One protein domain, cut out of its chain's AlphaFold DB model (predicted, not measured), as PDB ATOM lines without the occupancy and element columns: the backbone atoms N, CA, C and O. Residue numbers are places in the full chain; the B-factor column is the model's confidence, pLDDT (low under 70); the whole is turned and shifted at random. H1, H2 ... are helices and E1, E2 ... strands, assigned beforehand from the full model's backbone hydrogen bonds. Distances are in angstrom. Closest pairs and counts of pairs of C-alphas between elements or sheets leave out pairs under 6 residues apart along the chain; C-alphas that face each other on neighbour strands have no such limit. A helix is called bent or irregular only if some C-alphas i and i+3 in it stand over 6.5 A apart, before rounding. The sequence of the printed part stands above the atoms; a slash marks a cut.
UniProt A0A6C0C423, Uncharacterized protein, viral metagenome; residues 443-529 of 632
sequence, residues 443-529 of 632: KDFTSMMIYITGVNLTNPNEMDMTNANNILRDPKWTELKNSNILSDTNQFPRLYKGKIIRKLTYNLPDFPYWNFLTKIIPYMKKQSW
ATOM      1  N   LYS A 443     -47.081 -55.983  17.601       90.62
ATOM      2  CA  LYS A 443     -46.868 -56.519  18.952       90.62
ATOM      3  C   LYS A 443     -45.382 -56.660  19.279       90.62
ATOM      4  O   LYS A 443     -44.967 -56.266  20.364       90.62
ATOM      5  N   ASP A 444     -44.581 -57.183  18.354       85.56
ATOM      6  CA  ASP A 444     -43.138 -57.333  18.567       85.56
ATOM      7  C   ASP A 444     -42.454 -55.968  18.623       85.56
ATOM      8  O   ASP A 444     -41.612 -55.727  19.486       85.56
ATOM      9  N   PHE A 445     -42.843 -55.053  17.726       90.56
ATOM     10  CA  PHE A 445     -42.313 -53.695  17.705       90.56
ATOM     11  C   PHE A 445     -42.585 -52.970  19.020       90.56
ATOM     12  O   PHE A 445     -41.647 -52.496  19.653       90.56
ATOM     13  N   THR A 446     -43.838 -52.933  19.475       91.62
ATOM     14  CA  THR A 446     -44.178 -52.287  20.746       91.62
ATOM     15  C   THR A 446     -43.509 -52.978  21.925       91.62
ATOM     16  O   THR A 446     -42.958 -52.287  22.774       91.62
ATOM     17  N   SER A 447     -43.444 -54.313  21.938       84.31
ATOM     18  CA  SER A 447     -42.734 -55.062  22.984       84.31
ATOM     19  C   SER A 447     -41.254 -54.691  23.055       84.31
ATOM     20  O   SER A 447     -40.708 -54.581  24.139       84.31
ATOM     21  N   MET A 448     -40.579 -54.444  21.929       83.38
ATOM     22  CA  MET A 448     -39.190 -53.967  21.956       83.38
ATOM     23  C   MET A 448     -39.059 -52.539  22.497       83.38
ATOM     24  O   MET A 448     -38.033 -52.198  23.086       83.38
ATOM     25  N   MET A 449     -40.074 -51.707  22.266       88.38
ATOM     26  CA  MET A 449     -40.046 -50.272  22.532       88.38
ATOM     27  C   MET A 449     -40.459 -49.900  23.960       88.38
ATOM     28  O   MET A 449     -39.870 -48.977  24.509       88.38
ATOM     29  N   ILE A 450     -41.414 -50.604  24.580       88.25
ATOM     30  CA  ILE A 450     -41.918 -50.293  25.939       88.25
ATOM     31  C   ILE A 450     -40.859 -50.387  27.044       88.25
ATOM     32  O   ILE A 450     -41.045 -49.843  28.124       88.25
ATOM     33  N   TYR A 451     -39.740 -51.064  26.786       81.06
ATOM     34  CA  TYR A 451     -38.622 -51.138  27.732       81.06
ATOM     35  C   TYR A 451     -37.686 -49.942  27.659       81.06
ATOM     36  O   TYR A 451     -36.753 -49.822  28.444       81.06
ATOM     37  N   ILE A 452     -37.906 -49.045  26.706       86.31
ATOM     38  CA  ILE A 452     -37.223 -47.767  26.691       86.31
ATOM     39  C   ILE A 452     -37.901 -46.859  27.715       86.31
ATOM     40  O   ILE A 452     -39.115 -46.657  27.666       86.31
ATOM     41  N   THR A 453     -37.108 -46.274  28.614       86.50
ATOM     42  CA  THR A 453     -37.602 -45.378  29.663       86.50
ATOM     43  C   THR A 453     -38.493 -44.287  29.063       86.50
ATOM     44  O   THR A 453     -38.071 -43.556  28.161       86.50
ATOM     45  N   GLY A 454     -39.725 -44.178  29.569       89.06
ATOM     46  CA  GLY A 454     -40.698 -43.163  29.161       89.06
ATOM     47  C   GLY A 454     -41.525 -43.491  27.911       89.06
ATOM     48  O   GLY A 454     -42.305 -42.637  27.480       89.06
ATOM     49  N   VAL A 455     -41.377 -44.690  27.333       93.19
ATOM     50  CA  VAL A 455     -42.273 -45.212  26.290       93.19
ATOM     51  C   VAL A 455     -43.405 -46.004  26.936       93.19
ATOM     52  O   VAL A 455     -43.156 -46.981  27.634       93.19
ATOM     53  N   ASN A 456     -44.648 -45.622  26.653       94.31
ATOM     54  CA  ASN A 456     -45.839 -46.263  27.204       94.31
ATOM     55  C   ASN A 456     -46.792 -46.703  26.091       94.31
ATOM     56  O   ASN A 456     -46.901 -46.053  25.051       94.31
ATOM     57  N   LEU A 457     -47.535 -47.785  26.321       93.81
ATOM     58  CA  LEU A 457     -48.700 -48.121  25.504       93.81
ATOM     59  C   LEU A 457     -49.931 -47.518  26.163       93.81
ATOM     60  O   LEU A 457     -50.367 -47.991  27.209       93.81
ATOM     61  N   THR A 458     -50.484 -46.468  25.561       90.31
ATOM     62  CA  THR A 458     -51.736 -45.863  26.040       90.31
ATOM     63  C   THR A 458     -52.914 -46.801  25.803       90.31
ATOM     64  O   THR A 458     -53.856 -46.832  26.588       90.31
ATOM     65  N   ASN A 459     -52.859 -47.581  24.722       92.81
ATOM     66  CA  ASN A 459     -53.802 -48.643  24.386       92.81
ATOM     67  C   ASN A 459     -53.130 -49.652  23.419       92.81
ATOM     68  O   ASN A 459     -52.015 -49.406  22.950       92.81
ATOM     69  N   PRO A 460     -53.781 -50.778  23.056       93.56
ATOM     70  CA  PRO A 460     -53.183 -51.789  22.175       93.56
ATOM     71  C   PRO A 460     -52.783 -51.294  20.775       93.56
ATOM     72  O   PRO A 460     -52.049 -51.986  20.065       93.56
ATOM     73  N   ASN A 461     -53.269 -50.125  20.351       95.38
ATOM     74  CA  ASN A 461     -53.060 -49.565  19.020       95.38
ATOM     75  C   ASN A 461     -52.178 -48.311  19.012       95.38
ATOM     76  O   ASN A 461     -51.894 -47.804  17.926       95.38
ATOM     77  N   GLU A 462     -51.737 -47.804  20.163       95.69
ATOM     78  CA  GLU A 462     -51.003 -46.543  20.252       95.69
ATOM     79  C   GLU A 462     -49.855 -46.625  21.256       95.69
ATOM     80  O   GLU A 462     -50.002 -47.098  22.381       95.69
ATOM     81  N   MET A 463     -48.694 -46.146  20.814       96.44
ATOM     82  CA  MET A 463     -47.472 -46.069  21.600       96.44
ATOM     83  C   MET A 463     -47.089 -44.604  21.780       96.44
ATOM     84  O   MET A 463     -46.818 -43.902  20.802       96.44
ATOM     85  N   ASP A 464     -47.077 -44.156  23.027       95.62
ATOM     86  CA  ASP A 464     -46.763 -42.796  23.439       95.62
ATOM     87  C   ASP A 464     -45.306 -42.700  23.904       95.62
ATOM     88  O   ASP A 464     -44.838 -43.468  24.744       95.62
ATOM     89  N   MET A 465     -44.582 -41.738  23.341       95.12
ATOM     90  CA  MET A 465     -43.178 -41.454  23.629       95.12
ATOM     91  C   MET A 465     -43.005 -40.064  24.261       95.12
ATOM     92  O   MET A 465     -41.932 -39.466  24.184       95.12
ATOM     93  N   THR A 466     -44.060 -39.503  24.865       93.00
ATOM     94  CA  THR A 466     -44.059 -38.159  25.467       93.00
ATOM     95  C   THR A 466     -42.973 -37.984  26.524       93.00
ATOM     96  O   THR A 466     -42.316 -36.940  26.535       93.00
ATOM     97  N   ASN A 467     -42.749 -39.008  27.344       91.94
ATOM     98  CA  ASN A 467     -41.766 -38.982  28.430       91.94
ATOM     99  C   ASN A 467     -40.452 -39.677  28.051       91.94
ATOM    100  O   ASN A 467     -39.551 -39.790  28.877       91.94
ATOM    101  N   ALA A 468     -40.340 -40.154  26.809       90.12
ATOM    102  CA  ALA A 468     -39.166 -40.861  26.335       90.12
ATOM    103  C   ALA A 468     -38.046 -39.898  25.911       90.12
ATOM    104  O   ALA A 468     -38.255 -38.700  25.692       90.12
ATOM    105  N   ASN A 469     -36.842 -40.449  25.733       90.19
ATOM    106  CA  ASN A 469     -35.698 -39.713  25.198       90.19
ATOM    107  C   ASN A 469     -36.047 -39.037  23.853       90.19
ATOM    108  O   ASN A 469     -36.646 -39.652  22.968       90.19
ATOM    109  N   ASN A 470     -35.618 -37.782  23.671       90.56
ATOM    110  CA  ASN A 470     -35.892 -36.976  22.475       90.56
ATOM    111  C   ASN A 470     -35.499 -37.645  21.152       90.56
ATOM    112  O   ASN A 470     -36.142 -37.383  20.140       90.56
ATOM    113  N   ILE A 471     -34.514 -38.547  21.149       90.88
ATOM    114  CA  ILE A 471     -34.106 -39.315  19.961       90.88
ATOM    115  C   ILE A 471     -35.280 -40.081  19.333       90.88
ATOM    116  O   ILE A 471     -35.348 -40.210  18.113       90.88
ATOM    117  N   LEU A 472     -36.237 -40.545  20.141       91.00
ATOM    118  CA  LEU A 472     -37.426 -41.251  19.656       91.00
ATOM    119  C   LEU A 472     -38.465 -40.357  18.980       91.00
ATOM    120  O   LEU A 472     -39.407 -40.857  18.370       91.00
ATOM    121  N   ARG A 473     -38.298 -39.042  19.090       91.19
ATOM    122  CA  ARG A 473     -39.205 -38.033  18.538       91.19
ATOM    123  C   ARG A 473     -38.521 -37.114  17.534       91.19
ATOM    124  O   ARG A 473     -39.193 -36.342  16.862       91.19
ATOM    125  N   ASP A 474     -37.196 -37.186  17.428       90.12
ATOM    126  CA  ASP A 474     -36.414 -36.372  16.508       90.12
ATOM    127  C   ASP A 474     -36.570 -36.907  15.068       90.12
ATOM    128  O   ASP A 474     -36.204 -38.060  14.790       90.12
ATOM    129  N   PRO A 475     -37.072 -36.093  14.119       87.00
ATOM    130  CA  PRO A 475     -37.158 -36.470  12.711       87.00
ATOM    131  C   PRO A 475     -35.808 -36.851  12.092       87.00
ATOM    132  O   PRO A 475     -35.776 -37.628  11.140       87.00
ATOM    133  N   LYS A 476     -34.680 -36.355  12.621       86.50
ATOM    134  CA  LYS A 476     -33.336 -36.739  12.151       86.50
ATOM    135  C   LYS A 476     -33.013 -38.207  12.436       86.50
ATOM    136  O   LYS A 476     -32.240 -38.812  11.697       86.50
ATOM    137  N   TRP A 477     -33.592 -38.765  13.497       88.56
ATOM    138  CA  TRP A 477     -33.383 -40.152  13.909       88.56
ATOM    139  C   TRP A 477     -34.461 -41.081  13.370       88.56
ATOM    140  O   TRP A 477     -34.155 -42.166  12.879       88.56
ATOM    141  N   THR A 478     -35.719 -40.655  13.463       89.12
ATOM    142  CA  THR A 478     -36.874 -41.479  13.092       89.12
ATOM    143  C   THR A 478     -37.207 -41.409  11.606       89.12
ATOM    144  O   THR A 478     -37.732 -42.379  11.071       89.12
ATOM    145  N   GLU A 479     -36.887 -40.299  10.932       86.44
ATOM    146  CA  GLU A 479     -37.412 -39.916   9.609       86.44
ATOM    147  C   GLU A 479     -38.941 -39.732   9.565       86.44
ATOM    148  O   GLU A 479     -39.519 -39.588   8.489       86.44
ATOM    149  N   LEU A 480     -39.604 -39.676  10.724       88.69
ATOM    150  CA  LEU A 480     -41.029 -39.382  10.829       88.69
ATOM    151  C   LEU A 480     -41.238 -37.872  10.971       88.69
ATOM    152  O   LEU A 480     -40.619 -37.220  11.812       88.69
ATOM    153  N   LYS A 481     -42.148 -37.308  10.173       87.00
ATOM    154  CA  LYS A 481     -42.612 -35.925  10.363       87.00
ATOM    155  C   LYS A 481     -43.686 -35.865  11.442       87.00
ATOM    156  O   LYS A 481     -44.384 -36.845  11.684       87.00
ATOM    157  N   ASN A 482     -43.881 -34.693  12.028       90.62
ATOM    158  CA  ASN A 482     -44.949 -34.468  12.998       90.62
ATOM    159  C   ASN A 482     -46.255 -34.097  12.279       90.62
ATOM    160  O   ASN A 482     -46.235 -33.367  11.288       90.62
ATOM    161  N   SER A 483     -47.394 -34.574  12.782       89.44
ATOM    162  CA  SER A 483     -48.713 -34.047  12.423       89.44
ATOM    163  C   SER A 483     -49.623 -34.001  13.644       89.44
ATOM    164  O   SER A 483     -49.617 -34.910  14.472       89.44
ATOM    165  N   ASN A 484     -50.425 -32.944  13.744       91.50
ATOM    166  CA  ASN A 484     -51.489 -32.831  14.743       91.50
ATOM    167  C   ASN A 484     -52.831 -33.372  14.223       91.50
ATOM    168  O   ASN A 484     -53.795 -33.450  14.982       91.50
ATOM    169  N   ILE A 485     -52.894 -33.759  12.946       89.19
ATOM    170  CA  ILE A 485     -54.098 -34.245  12.279       89.19
ATOM    171  C   ILE A 485     -54.087 -35.773  12.306       89.19
ATOM    172  O   ILE A 485     -53.136 -36.418  11.865       89.19
ATOM    173  N   LEU A 486     -55.156 -36.371  12.833       87.38
ATOM    174  CA  LEU A 486     -55.243 -37.823  12.982       87.38
ATOM    175  C   LEU A 486     -55.287 -38.537  11.622       87.38
ATOM    176  O   LEU A 486     -54.600 -39.540  11.434       87.38
ATOM    177  N   SER A 487     -56.055 -38.013  10.665       85.44
ATOM    178  CA  SER A 487     -56.192 -38.594   9.323       85.44
ATOM    179  C   SER A 487     -54.872 -38.620   8.548       85.44
ATOM    180  O   SER A 487     -54.602 -39.614   7.876       85.44
ATOM    181  N   ASP A 488     -54.000 -37.619   8.714       79.62
ATOM    182  CA  ASP A 488     -52.660 -37.613   8.107       79.62
ATOM    183  C   ASP A 488     -51.858 -38.858   8.490       79.62
ATOM    184  O   ASP A 488     -51.145 -39.429   7.669       79.62
ATOM    185  N   THR A 489     -51.976 -39.292   9.746       82.19
ATOM    186  CA  THR A 489     -51.213 -40.430  10.283       82.19
ATOM    187  C   THR A 489     -51.720 -41.773   9.755       82.19
ATOM    188  O   THR A 489     -51.019 -42.778   9.863       82.19
ATOM    189  N   ASN A 490     -52.920 -41.802   9.164       84.56
ATOM    190  CA  ASN A 490     -53.455 -42.974   8.473       84.56
ATOM    191  C   ASN A 490     -52.926 -43.090   7.037       84.56
ATOM    192  O   ASN A 490     -52.985 -44.170   6.464       84.56
ATOM    193  N   GLN A 491     -52.458 -41.985   6.450       77.88
ATOM    194  CA  GLN A 491     -52.039 -41.915   5.047       77.88
ATOM    195  C   GLN A 491     -50.520 -41.816   4.888       77.88
ATOM    196  O   GLN A 491     -49.979 -42.259   3.881       77.88
ATOM    197  N   PHE A 492     -49.831 -41.248   5.881       81.19
ATOM    198  CA  PHE A 492     -48.397 -40.983   5.838       81.19
ATOM    199  C   PHE A 492     -47.708 -41.433   7.135       81.19
ATOM    200  O   PHE A 492     -48.296 -41.311   8.215       81.19
ATOM    201  N   PRO A 493     -46.439 -41.881   7.076       87.62
ATOM    202  CA  PRO A 493     -45.673 -42.265   8.256       87.62
ATOM    203  C   PRO A 493     -45.288 -41.015   9.066       87.62
ATOM    204  O   PRO A 493     -44.233 -40.409   8.869       87.62
ATOM    205  N   ARG A 494     -46.176 -40.592   9.973       89.81
ATOM    206  CA  ARG A 494     -46.026 -39.385  10.803       89.81
ATOM    207  C   ARG A 494     -46.254 -39.668  12.284       89.81
ATOM    208  O   ARG A 494     -47.081 -40.496  12.644       89.81
ATOM    209  N   LEU A 495     -45.564 -38.922  13.144       91.88
ATOM    210  CA  LEU A 495     -45.807 -38.903  14.584       91.88
ATOM    211  C   LEU A 495     -47.041 -38.053  14.894       91.88
ATOM    212  O   LEU A 495     -47.046 -36.840  14.650       91.88
ATOM    213  N   TYR A 496     -48.067 -38.675  15.476       93.75
ATOM    214  CA  TYR A 496     -49.252 -37.962  15.939       93.75
ATOM    215  C   TYR A 496     -48.896 -37.097  17.152       93.75
ATOM    216  O   TYR A 496     -48.252 -37.566  18.096       93.75
ATOM    217  N   LYS A 497     -49.244 -35.807  17.089       93.06
ATOM    218  CA  LYS A 497     -48.843 -34.772  18.059       93.06
ATOM    219  C   LYS A 497     -47.326 -34.741  18.322       93.06
ATOM    220  O   LYS A 497     -46.883 -34.338  19.394       93.06
ATOM    221  N   GLY A 498     -46.530 -35.227  17.363       90.88
ATOM    222  CA  GLY A 498     -45.073 -35.360  17.470       90.88
ATOM    223  C   GLY A 498     -44.570 -36.357  18.522       90.88
ATOM    224  O   GLY A 498     -43.386 -36.344  18.850       90.88
ATOM    225  N   LYS A 499     -45.449 -37.188  19.097       94.44
ATOM    226  CA  LYS A 499     -45.112 -38.032  20.258       94.44
ATOM    227  C   LYS A 499     -45.677 -39.450  20.186       94.44
ATOM    228  O   LYS A 499     -45.157 -40.323  20.871       94.44
ATOM    229  N   ILE A 500     -46.695 -39.692  19.360       95.38
ATOM    230  CA  ILE A 500     -47.440 -40.953  19.347       95.38
ATOM    231  C   ILE A 500     -47.251 -41.669  18.007       95.38
ATOM    232  O   ILE A 500     -47.445 -41.080  16.939       95.38
ATOM    233  N   ILE A 501     -46.907 -42.957  18.065       95.88
ATOM    234  CA  ILE A 501     -46.945 -43.873  16.919       95.88
ATOM    235  C   ILE A 501     -48.205 -44.721  17.039       95.88
ATOM    236  O   ILE A 501     -48.429 -45.387  18.047       95.88
ATOM    237  N   ARG A 502     -49.017 -44.725  15.984       95.06
ATOM    238  CA  ARG A 502     -50.250 -45.514  15.912       95.06
ATOM    239  C   ARG A 502     -50.006 -46.780  15.096       95.06
ATOM    240  O   ARG A 502     -49.239 -46.762  14.133       95.06
ATOM    241  N   LYS A 503     -50.706 -47.868  15.420       95.75
ATOM    242  CA  LYS A 503     -50.629 -49.153  14.706       95.75
ATOM    243  C   LYS A 503     -50.927 -49.005  13.215       95.75
ATOM    244  O   LYS A 503     -50.247 -49.607  12.391       95.75
ATOM    245  N   LEU A 504     -51.917 -48.178  12.868       93.81
ATOM    246  CA  LEU A 504     -52.249 -47.866  11.473       93.81
ATOM    247  C   LEU A 504     -51.056 -47.233  10.746       93.81
ATOM    248  O   LEU A 504     -50.659 -47.721   9.695       93.81
ATOM    249  N   THR A 505     -50.432 -46.222  11.354       92.88
ATOM    250  CA  THR A 505     -49.225 -45.570  10.830       92.88
ATOM    251  C   THR A 505     -48.064 -46.548  10.701       92.88
ATOM    252  O   THR A 505     -47.383 -46.569   9.681       92.88
ATOM    253  N   TYR A 506     -47.850 -47.393  11.715       94.88
ATOM    254  CA  TYR A 506     -46.822 -48.427  11.680       94.88
ATOM    255  C   TYR A 506     -47.037 -49.395  10.523       94.88
ATOM    256  O   TYR A 506     -46.069 -49.800   9.892       94.88
ATOM    257  N   ASN A 507     -48.282 -49.764  10.220       93.00
ATOM    258  CA  ASN A 507     -48.602 -50.724   9.169       93.00
ATOM    259  C   ASN A 507     -48.364 -50.187   7.751       93.00
ATOM    260  O   ASN A 507     -48.240 -51.002   6.837       93.00
ATOM    261  N   LEU A 508     -48.197 -48.872   7.569       87.44
ATOM    262  CA  LEU A 508     -47.886 -48.286   6.266       87.44
ATOM    263  C   LEU A 508     -46.618 -48.913   5.649       87.44
ATOM    264  O   LEU A 508     -45.638 -49.152   6.370       87.44
ATOM    265  N   PRO A 509     -46.602 -49.210   4.335       81.81
ATOM    266  CA  PRO A 509     -45.463 -49.860   3.681       81.81
ATOM    267  C   PRO A 509     -44.134 -49.106   3.828       81.81
ATOM    268  O   PRO A 509     -43.076 -49.731   3.879       81.81
ATOM    269  N   ASP A 510     -44.193 -47.780   3.918       79.00
ATOM    270  CA  ASP A 510     -43.061 -46.853   3.978       79.00
ATOM    271  C   ASP A 510     -42.671 -46.431   5.406       79.00
ATOM    272  O   ASP A 510     -41.747 -45.636   5.577       79.00
ATOM    273  N   PHE A 511     -43.318 -46.979   6.443       89.56
ATOM    274  CA  PHE A 511     -42.964 -46.674   7.828       89.56
ATOM    275  C   PHE A 511     -41.494 -47.054   8.133       89.56
ATOM    276  O   PHE A 511     -41.122 -48.222   7.959       89.56
ATOM    277  N   PRO A 512     -40.660 -46.130   8.652       89.94
ATOM    278  CA  PRO A 512     -39.214 -46.296   8.806       89.94
ATOM    279  C   PRO A 512     -38.788 -47.142  10.019       89.94
ATOM    280  O   PRO A 512     -37.882 -46.774  10.770       89.94
ATOM    281  N   TYR A 513     -39.396 -48.316  10.219       90.44
ATOM    282  CA  TYR A 513     -39.097 -49.202  11.358       90.44
ATOM    283  C   TYR A 513     -37.610 -49.600  11.432       90.44
ATOM    284  O   TYR A 513     -37.075 -49.821  12.518       90.44
ATOM    285  N   TRP A 514     -36.910 -49.658  10.296       87.50
ATOM    286  CA  TRP A 514     -35.481 -49.977  10.247       87.50
ATOM    287  C   TRP A 514     -34.631 -48.981  11.035       87.50
ATOM    288  O   TRP A 514     -33.632 -49.387  11.623       87.50
ATOM    289  N   ASN A 515     -35.008 -47.698  11.094       88.75
ATOM    290  CA  ASN A 515     -34.274 -46.708  11.883       88.75
ATOM    291  C   ASN A 515     -34.371 -47.031  13.379       88.75
ATOM    292  O   ASN A 515     -33.368 -46.950  14.089       88.75
ATOM    293  N   PHE A 516     -35.533 -47.503  13.838       89.50
ATOM    294  CA  PHE A 516     -35.701 -47.982  15.208       89.50
ATOM    295  C   PHE A 516     -34.812 -49.198  15.487       89.50
ATOM    296  O   PHE A 516     -34.054 -49.190  16.454       89.50
ATOM    297  N   LEU A 517     -34.827 -50.198  14.603       84.44
ATOM    298  CA  LEU A 517     -34.089 -51.453  14.797       84.44
ATOM    299  C   LEU A 517     -32.563 -51.324  14.658       84.44
ATOM    300  O   LEU A 517     -31.813 -52.012  15.347       84.44
ATOM    301  N   THR A 518     -32.082 -50.481  13.742       82.00
ATOM    302  CA  THR A 518     -30.657 -50.442  13.353       82.00
ATOM    303  C   THR A 518     -29.895 -49.255  13.936       82.00
ATOM    304  O   THR A 518     -28.671 -49.329  14.087       82.00
ATOM    305  N   LYS A 519     -30.595 -48.165  14.280       85.12
ATOM    306  CA  LYS A 519     -29.989 -46.936  14.809       85.12
ATOM    307  C   LYS A 519     -30.429 -46.680  16.244       85.12
ATOM    308  O   LYS A 519     -29.577 -46.672  17.129       85.12
ATOM    309  N   ILE A 520     -31.731 -46.510  16.477       88.00
ATOM    310  CA  ILE A 520     -32.239 -45.987  17.751       88.00
ATOM    311  C   ILE A 520     -32.098 -47.009  18.882       88.00
ATOM    312  O   ILE A 520     -31.381 -46.736  19.837       88.00
ATOM    313  N   ILE A 521     -32.699 -48.199  18.774       84.19
ATOM    314  CA  ILE A 521     -32.622 -49.225  19.829       84.19
ATOM    315  C   ILE A 521     -31.158 -49.581  20.155       84.19
ATOM    316  O   ILE A 521     -30.793 -49.557  21.332       84.19
ATOM    317  N   PRO A 522     -30.273 -49.844  19.169       80.94
ATOM    318  CA  PRO A 522     -28.862 -50.109  19.453       80.94
ATOM    319  C   PRO A 522     -28.138 -48.935  20.122       80.94
ATOM    320  O   PRO A 522     -27.288 -49.157  20.982       80.94
ATOM    321  N   TYR A 523     -28.456 -47.692  19.745       83.88
ATOM    322  CA  TYR A 523     -27.911 -46.505  20.403       83.88
ATOM    323  C   TYR A 523     -28.377 -46.418  21.860       83.88
ATOM    324  O   TYR A 523     -27.557 -46.231  22.754       83.88
ATOM    325  N   MET A 524     -29.669 -46.629  22.114       81.44
ATOM    326  CA  MET A 524     -30.230 -46.564  23.463       81.44
ATOM    327  C   MET A 524     -29.679 -47.677  24.360       81.44
ATOM    328  O   MET A 524     -29.312 -47.397  25.491       81.44
ATOM    329  N   LYS A 525     -29.456 -48.894  23.841       76.00
ATOM    330  CA  LYS A 525     -28.756 -49.973  24.573       76.00
ATOM    331  C   LYS A 525     -27.321 -49.610  24.992       76.00
ATOM    332  O   LYS A 525     -26.769 -50.220  25.902       76.00
ATOM    333  N   LYS A 526     -26.662 -48.647  24.330       74.44
ATOM    334  CA  LYS A 526     -25.345 -48.147  24.778       74.44
ATOM    335  C   LYS A 526     -25.457 -47.204  25.976       74.44
ATOM    336  O   LYS A 526     -24.484 -47.061  26.707       74.44
ATOM    337  N   GLN A 527     -26.611 -46.575  26.152       76.44
ATOM    338  CA  GLN A 527     -26.901 -45.574  27.170       76.44
ATOM    339  C   GLN A 527     -27.773 -46.249  28.239       76.44
ATOM    340  O   GLN A 527     -28.996 -46.208  28.150       76.44
ATOM    341  N   SER A 528     -27.169 -46.920  29.226       66.56
ATOM    342  CA  SER A 528     -27.891 -47.737  30.226       66.56
ATOM    343  C   SER A 528     -29.102 -47.023  30.849       66.56
ATOM    344  O   SER A 528     -30.182 -47.602  30.934       66.56
ATOM    345  N   TRP A 529     -28.967 -45.732  31.164       71.75
ATOM    346  CA  TRP A 529     -30.036 -44.883  31.710       71.75
ATOM    347  C   TRP A 529     -31.235 -44.680  30.765       71.75
ATOM    348  O   TRP A 529     -32.357 -44.477  31.218       71.75
TER     349      TRP A 529
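This is residues 443 to 529 of the 632 residues of an uncharacterized protein of viral metagenome (UniProt A0A6C0C423). Five short strands stand in a row as two small sheets, E1, E2 and E5 and then E4 and E3; the small helices H3 and H4 pack together near E4 and E5, and the longest helix, H5, lies away from the strands toward the other end of the longest axis. H1 skirts the sheet near E1 and E2, and little H2 packs on H5. The 87 printed residues run H1 E1 E2 H2 E3 H3 E4 E5 H4 H5, a mixed class of helices and strands. The sheet in the order E1, E2, E5 is antiparallel, and the pair E3 and E4 is parallel. The whole is compact, with a radius of gyration of the C-alphas of 11.9 A and spans of 36 by 25 by 21 A.

H1 is residues 443 to 449, 9.9 A long, with C-alpha 443 at (-46.868, -56.519, 18.952). E1 is residues 456 to 459, 8.8 A, and E2 residues 462 to 464. H2 is residues 475 to 478, E3 481 to 483, H3 486 to 491, 9.5 A, and E4 494 to 496. E5, residues 500 to 502, begins at C-alpha (-47.440, -40.953, 19.347), and H4 is residues 503 to 507. H5, residues 513 to 526, is 19.2 A long and ends at C-alpha (-25.345, -48.147, 24.778); it is only just irregular, with C-alphas 518 and 521 6.9 A apart.

E1 and E2 form an antiparallel hairpin at 150 degrees, with N 464 and O 456 2.8 A apart. E2, the inner strand, is antiparallel to E5 at 165 degrees, with N 463 and O 501 2.9 A apart. H1 is on this sheet but only grazes it with residues 445 to 449. The closest C-alphas of E4 and E5, Leu 495 and Ile 501, are 5.6 A apart. E3, H3 and E4 make a strand-helix-strand unit, two parallel neighbour strands with a helix between, its crossover right-handed; N 495 and O 481 are 2.8 A apart. H3 touches H4, closest at the C-alphas of Asn 490 and Thr 505, 5.5 A. H5 touches H2 with residues 515 to 520 alone, closest at the C-alphas of Thr 478 and Asn 515, 6.0 A. H5 and E5 are apart. Every O i to N i+4 pair is within hydrogen-bond range in H1 and H4, 7 of 10 are in H5 and 0 of 2 in H3, where 3 of 3 O i to N i+3 pairs are; H2 is too short for an i+4 pair.

The farthest C-alphas, Ser 487 and Ser 528, are 36.4 A apart. The printed part has no cut and no long link. Its mean pLDDT is 88.2, and residue 528 alone is under 70.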